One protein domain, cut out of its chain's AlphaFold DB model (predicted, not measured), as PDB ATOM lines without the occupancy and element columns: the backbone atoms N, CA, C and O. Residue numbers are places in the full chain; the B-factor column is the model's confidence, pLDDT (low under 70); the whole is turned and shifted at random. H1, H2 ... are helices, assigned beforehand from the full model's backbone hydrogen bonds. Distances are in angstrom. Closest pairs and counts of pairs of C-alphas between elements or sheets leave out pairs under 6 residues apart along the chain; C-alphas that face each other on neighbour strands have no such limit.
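What this domain is: This is residues 8 to 54 of the 320 residues of an uncharacterized protein of Lottia gigantea (UniProt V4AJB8). One long helix, H4, lies along the open side of a C made by the chain before it, with H1 on one side of H4, H2 on the other and H3 near its first end. The contacts of these parts with H4 are few, and the unnamed residues 16 to 25 make the turn from H1 to H2. The printed part has 47 residues with four named helices, in the order H1, H2, H3, H4, and no named strand; the class is all helix. It is compact, with a radius of gyration of the C-alphas of 10.4 A, and rounded, spanning 26 by 24 by 14 A.

How they stand to each other: Begin at H1, residues 8 to 15, and look across to H4, residues 38 to 53. They only just touch, with 3 pairs of C-alphas within 8 A and residues 44 to 48 of H4 alone; the closest C-alphas, of Trp 13 and Ile 44, are 7.5 A apart. They run the same way at a shallow tilt of 30 degrees. Next find H2, residues 26 to 29, close to H4 but not clearly touching; their closest C-alphas, of Leu 27 and Arg 45, are 7.1 A apart. H3, residues 33 to 36, touches H4 only at the corner, through residues 39 to 42 of H4 alone; the closest C-alphas, of Ser 33 and Gly 41, are 5.0 A apart. H1 is apart from H2 and H3, and H2 is apart from H3. In H1 and H4 every O i to N i+4 pair is within hydrogen-bond range; H2 and H3 are too short for such a pair.

Where its parts are: Find C-alpha 8 at (3.428, -30.641, 16.963); from there H1 runs 10.7 A to C-alpha 15. H2 and H3 are short, 5.0 A and 5.6 A. H4 runs 21.2 A from C-alpha 38 at (21.614, -34.677, 18.013) to C-alpha 53 at (12.622, -42.122, 0.315).

The domain as a whole: The two C-alphas farthest apart, of Leu 8 and Gln 23, are 27.0 A apart. The printed part has no cut; the link from H1 to H2 is short, and those from H2 to H3 and H3 to H4 are tight. The mean pLDDT of the printed part is 80.8, and residues 19 to 25, 28 and 54 are under 70.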
ATOM      1  N   LEU A   8       3.495 -31.924  17.660       93.50
ATOM      2  CA  LEU A   8       3.428 -30.641  16.963       93.50
ATOM      3  C   LEU A   8       4.604 -30.497  15.989       93.50
ATOM      4  O   LEU A   8       4.405 -30.165  14.819       93.50
ATOM      5  N   LEU A   9       5.810 -30.850  16.432       89.50
ATOM      6  CA  LEU A   9       7.010 -30.836  15.600       89.50
ATOM      7  C   LEU A   9       6.917 -31.861  14.461       89.50
ATOM      8  O   LEU A   9       7.255 -31.544  13.322       89.50
ATOM      9  N   ALA A  10       6.406 -33.061  14.740       91.50
ATOM     10  CA  ALA A  10       6.150 -34.071  13.717       91.50
ATOM     11  C   ALA A  10       5.180 -33.544  12.646       91.50
ATOM     12  O   ALA A  10       5.509 -33.590  11.462       91.50
ATOM     13  N   SER A  11       4.051 -32.954  13.056       91.50
ATOM     14  CA  SER A  11       3.051 -32.402  12.130       91.50
ATOM     15  C   SER A  11       3.590 -31.252  11.268       91.50
ATOM     16  O   SER A  11       3.268 -31.160  10.084       91.50
ATOM     17  N   PHE A  12       4.474 -30.415  11.826       92.81
ATOM     18  CA  PHE A  12       5.151 -29.351  11.087       92.81
ATOM     19  C   PHE A  12       6.018 -29.923   9.960       92.81
ATOM     20  O   PHE A  12       5.869 -29.521   8.807       92.81
ATOM     21  N   TRP A  13       6.866 -30.913  10.260       89.88
ATOM     22  CA  TRP A  13       7.724 -31.568   9.262       89.88
ATOM     23  C   TRP A  13       6.932 -32.425   8.262       89.88
ATOM     24  O   TRP A  13       7.300 -32.519   7.087       89.88
ATOM     25  N   GLU A  14       5.797 -32.979   8.687       90.00
ATOM     26  CA  GLU A  14       4.802 -33.603   7.812       90.00
ATOM     27  C   GLU A  14       4.084 -32.593   6.895       90.00
ATOM     28  O   GLU A  14       3.526 -32.967   5.863       90.00
ATOM     29  N   GLY A  15       4.134 -31.297   7.185       90.19
ATOM     30  CA  GLY A  15       3.626 -30.258   6.288       90.19
ATOM     31  C   GLY A  15       4.532 -29.995   5.082       90.19
ATOM     32  O   GLY A  15       4.050 -29.574   4.030       90.19
ATOM     33  N   PHE A  16       5.837 -30.272   5.190       87.62
ATOM     34  CA  PHE A  16       6.780 -29.925   4.127       87.62
ATOM     35  C   PHE A  16       6.604 -30.839   2.913       87.62
ATOM     36  O   PHE A  16       6.602 -32.066   3.065       87.62
ATOM     37  N   PRO A  17       6.483 -30.284   1.694       85.38
ATOM     38  CA  PRO A  17       6.498 -31.095   0.489       85.38
ATOM     39  C   PRO A  17       7.854 -31.795   0.384       85.38
ATOM     40  O   PRO A  17       8.884 -31.197   0.681       85.38
ATOM     41  N   CYS A  18       7.879 -33.054  -0.058       81.88
ATOM     42  CA  CYS A  18       9.142 -33.694  -0.409       81.88
ATOM     43  C   CYS A  18       9.728 -32.950  -1.621       81.88
ATOM     44  O   CYS A  18       9.119 -33.021  -2.693       81.88
ATOM     45  N   PRO A  19      10.864 -32.234  -1.496       67.75
ATOM     46  CA  PRO A  19      11.479 -31.598  -2.645       67.75
ATOM     47  C   PRO A  19      11.810 -32.631  -3.738       67.75
ATOM     48  O   PRO A  19      11.995 -33.821  -3.451       67.75
ATOM     49  N   PRO A  20      11.854 -32.183  -5.006       68.69
ATOM     50  CA  PRO A  20      12.190 -33.018  -6.156       68.69
ATOM     51  C   PRO A  20      13.536 -33.735  -5.950       68.69
ATOM     52  O   PRO A  20      14.358 -33.297  -5.146       68.69
ATOM     53  N   PRO A  21      13.728 -34.879  -6.632       60.88
ATOM     54  CA  PRO A  21      14.307 -36.103  -6.079       60.88
ATOM     55  C   PRO A  21      15.472 -35.834  -5.130       60.88
ATOM     56  O   PRO A  21      16.562 -35.446  -5.555       60.88
ATOM     57  N   TRP A  22      15.232 -36.088  -3.841       64.50
ATOM     58  CA  TRP A  22      16.276 -36.093  -2.834       64.50
ATOM     59  C   TRP A  22      17.372 -37.051  -3.285       64.50
ATOM     60  O   TRP A  22      17.193 -38.271  -3.289       64.50
ATOM     61  N   GLN A  23      18.539 -36.511  -3.627       63.09
ATOM     62  CA  GLN A  23      19.741 -37.312  -3.510       63.09
ATOM     63  C   GLN A  23      19.794 -37.737  -2.049       63.09
ATOM     64  O   GLN A  23      19.840 -36.889  -1.158       63.09
ATOM     65  N   SER A  24      19.734 -39.041  -1.794       64.25
ATOM     66  CA  SER A  24      19.740 -39.580  -0.434       64.25
ATOM     67  C   SER A  24      20.913 -39.029   0.378       64.25
ATOM     68  O   SER A  24      20.762 -38.835   1.577       64.25
ATOM     69  N   GLY A  25      22.024 -38.680  -0.283       66.56
ATOM     70  CA  GLY A  25      23.183 -37.997   0.294       66.56
ATOM     71  C   GLY A  25      22.927 -36.581   0.827       66.56
ATOM     72  O   GLY A  25      23.547 -36.204   1.813       66.56
ATOM     73  N   LEU A  26      21.987 -35.816   0.267       70.44
ATOM     74  CA  LEU A  26      21.710 -34.433   0.684       70.44
ATOM     75  C   LEU A  26      21.022 -34.382   2.058       70.44
ATOM     76  O   LEU A  26      21.383 -33.567   2.903       70.44
ATOM     77  N   LEU A  27      20.136 -35.346   2.346       70.06
ATOM     78  CA  LEU A  27      19.592 -35.572   3.696       70.06
ATOM     79  C   LEU A  27      20.656 -36.013   4.702       70.06
ATOM     80  O   LEU A  27      20.459 -35.868   5.905       70.06
ATOM     81  N   GLN A  28      21.767 -36.590   4.240       69.38
ATOM     82  CA  GLN A  28      22.869 -36.965   5.129       69.38
ATOM     83  C   GLN A  28      23.827 -35.806   5.386       69.38
ATOM     84  O   GLN A  28      24.458 -35.788   6.438       69.38
ATOM     85  N   GLN A  29      23.928 -34.866   4.441       73.94
ATOM     86  CA  GLN A  29      24.779 -33.679   4.535       73.94
ATOM     87  C   GLN A  29      24.151 -32.556   5.364       73.94
ATOM     88  O   GLN A  29      24.878 -31.751   5.940       73.94
ATOM     89  N   LEU A  30      22.819 -32.495   5.446       74.12
ATOM     90  CA  LEU A  30      22.136 -31.545   6.316       74.12
ATOM     91  C   LEU A  30      22.461 -31.856   7.782       74.12
ATOM     92  O   LEU A  30      22.114 -32.910   8.320       74.12
ATOM     93  N   ASN A  31      23.150 -30.920   8.430       75.50
ATOM     94  CA  ASN A  31      23.529 -31.012   9.833       75.50
ATOM     95  C   ASN A  31      22.329 -30.679  10.735       75.50
ATOM     96  O   ASN A  31      22.276 -29.625  11.364       75.50
ATOM     97  N   PHE A  32      21.356 -31.592  10.800       77.88
ATOM     98  CA  PHE A  32      20.177 -31.451  11.665       77.88
ATOM     99  C   PHE A  32      20.545 -31.305  13.151       77.88
ATOM    100  O   PHE A  32      19.798 -30.703  13.918       77.88
ATOM    101  N   SER A  33      21.710 -31.819  13.552       74.44
ATOM    102  CA  SER A  33      22.214 -31.740  14.924       74.44
ATOM    103  C   SER A  33      22.663 -30.346  15.360       74.44
ATOM    104  O   SER A  33      22.744 -30.115  16.561       74.44
ATOM    105  N   GLY A  34      22.945 -29.426  14.429       81.00
ATOM    106  CA  GLY A  34      23.487 -28.106  14.765       81.00
ATOM    107  C   GLY A  34      22.499 -27.178  15.478       81.00
ATOM    108  O   GLY A  34      22.912 -26.404  16.331       81.00
ATOM    109  N   CYS A  35      21.203 -27.270  15.159       81.88
ATOM    110  CA  CYS A  35      20.180 -26.366  15.708       81.88
ATOM    111  C   CYS A  35      19.157 -27.065  16.609       81.88
ATOM    112  O   CYS A  35      18.589 -26.429  17.486       81.88
ATOM    113  N   LEU A  36      18.898 -28.358  16.389       85.25
ATOM    114  CA  LEU A  36      17.831 -29.099  17.076       85.25
ATOM    115  C   LEU A  36      18.377 -30.089  18.115       85.25
ATOM    116  O   LEU A  36      17.612 -30.806  18.748       85.25
ATOM    117  N   GLY A  37      19.699 -30.164  18.278       89.38
ATOM    118  CA  GLY A  37      20.345 -31.214  19.057       89.38
ATOM    119  C   GLY A  37      20.382 -32.554  18.314       89.38
ATOM    120  O   GLY A  37      19.617 -32.833  17.385       89.38
ATOM    121  N   THR A  38      21.321 -33.410  18.704       87.81
ATOM    122  CA  THR A  38      21.614 -34.677  18.013       87.81
ATOM    123  C   THR A  38      20.443 -35.660  18.033       87.81
ATOM    124  O   THR A  38      20.152 -36.274  17.007       87.81
ATOM    125  N   SER A  39      19.734 -35.771  19.159       88.88
ATOM    126  CA  SER A  39      18.608 -36.704  19.332       88.88
ATOM    127  C   SER A  39      17.408 -36.352  18.443       88.88
ATOM    128  O   SER A  39      16.935 -37.176  17.657       88.88
ATOM    129  N   ILE A  40      16.946 -35.099  18.502       91.00
ATOM    130  CA  ILE A  40      15.784 -34.624  17.736       91.00
ATOM    131  C   ILE A  40      16.126 -34.556  16.244       91.00
ATOM    132  O   ILE A  40      15.339 -35.001  15.406       91.00
ATOM    133  N   GLY A  41      17.334 -34.093  15.899       90.12
ATOM    134  CA  GLY A  41      17.800 -34.039  14.515       90.12
ATOM    135  C   GLY A  41      17.836 -35.413  13.837       90.12
ATOM    136  O   GLY A  41      17.440 -35.543  12.677       90.12
ATOM    137  N   GLN A  42      18.235 -36.465  14.561       87.50
ATOM    138  CA  GLN A  42      18.195 -37.837  14.041       87.50
ATOM    139  C   GLN A  42      16.762 -38.336  13.800       87.50
ATOM    140  O   GLN A  42      16.524 -39.011  12.795       87.50
ATOM    141  N   ARG A  43      15.808 -37.977  14.668       89.06
ATOM    142  CA  ARG A  43      14.389 -38.361  14.534       89.06
ATOM    143  C   ARG A  43      13.694 -37.647  13.374       89.06
ATOM    144  O   ARG A  43      12.959 -38.273  12.618       89.06
ATOM    145  N   ILE A  44      13.968 -36.360  13.172       89.88
ATOM    146  CA  ILE A  44      13.452 -35.622  12.006       89.88
ATOM    147  C   ILE A  44      14.061 -36.180  10.717       89.88
ATOM    148  O   ILE A  44      13.356 -36.385   9.727       89.88
ATOM    149  N   ARG A  45      15.360 -36.500  10.727       86.25
ATOM    150  CA  ARG A  45      16.027 -37.121   9.578       86.25
ATOM    151  C   ARG A  45      15.411 -38.476   9.225       86.25
ATOM    152  O   ARG A  45      15.175 -38.727   8.044       86.25
ATOM    153  N   SER A  46      15.140 -39.344  10.202       85.50
ATOM    154  CA  SER A  46      14.493 -40.636   9.936       85.50
ATOM    155  C   SER A  46      13.059 -40.465   9.422       85.50
ATOM    156  O   SER A  46      12.674 -41.155   8.475       85.50
ATOM    157  N   LEU A  47      12.311 -39.496   9.958       88.25
ATOM    158  CA  LEU A  47      10.967 -39.138   9.498       88.25
ATOM    159  C   LEU A  47      10.965 -38.686   8.029       88.25
ATOM    160  O   LEU A  47      10.200 -39.212   7.218       88.25
ATOM    161  N   MET A  48      11.876 -37.786   7.653       86.38
ATOM    162  CA  MET A  48      11.994 -37.287   6.278       86.38
ATOM    163  C   MET A  48      12.476 -38.361   5.296       86.38
ATOM    164  O   MET A  48      11.975 -38.433   4.174       86.38
ATOM    165  N   ILE A  49      13.405 -39.236   5.704       83.38
ATOM    166  CA  ILE A  49      13.852 -40.370   4.877       83.38
ATOM    167  C   ILE A  49      12.705 -41.354   4.639       83.38
ATOM    168  O   ILE A  49      12.503 -41.777   3.503       83.38
ATOM    169  N   SER A  50      11.943 -41.698   5.680       84.94
ATOM    170  CA  SER A  50      10.792 -42.601   5.560       84.94
ATOM    171  C   SER A  50       9.752 -42.040   4.589       84.94
ATOM    172  O   SER A  50       9.307 -42.721   3.663       84.94
ATOM    173  N   ARG A  51       9.436 -40.751   4.737       85.44
ATOM    174  CA  ARG A  51       8.410 -40.085   3.938       85.44
ATOM    175  C   ARG A  51       8.826 -39.848   2.488       85.44
ATOM    176  O   ARG A  51       8.041 -40.093   1.576       85.44
ATOM    177  N   CYS A  52      10.046 -39.363   2.268       81.00
ATOM    178  CA  CYS A  52      10.499 -38.942   0.944       81.00
ATOM    179  C   CYS A  52      11.317 -40.009   0.199       81.00
ATOM    180  O   CYS A  52      11.446 -39.928  -1.021       81.00
ATOM    181  N   GLY A  53      11.847 -41.019   0.895       71.38
ATOM    182  CA  GLY A  53      12.622 -42.122   0.315       71.38
ATOM    183  C   GLY A  53      11.795 -43.353  -0.081       71.38
ATOM    184  O   GLY A  53      12.282 -44.189  -0.838       71.38
ATOM    185  N   GLY A  54      10.548 -43.470   0.386       59.59
ATOM    186  CA  GLY A  54       9.717 -44.672   0.224       59.59
ATOM    187  C   GLY A  54       8.891 -44.775  -1.064       59.59
ATOM    188  O   GLY A  54       8.146 -45.734  -1.232       59.59
TER     189      GLY A  54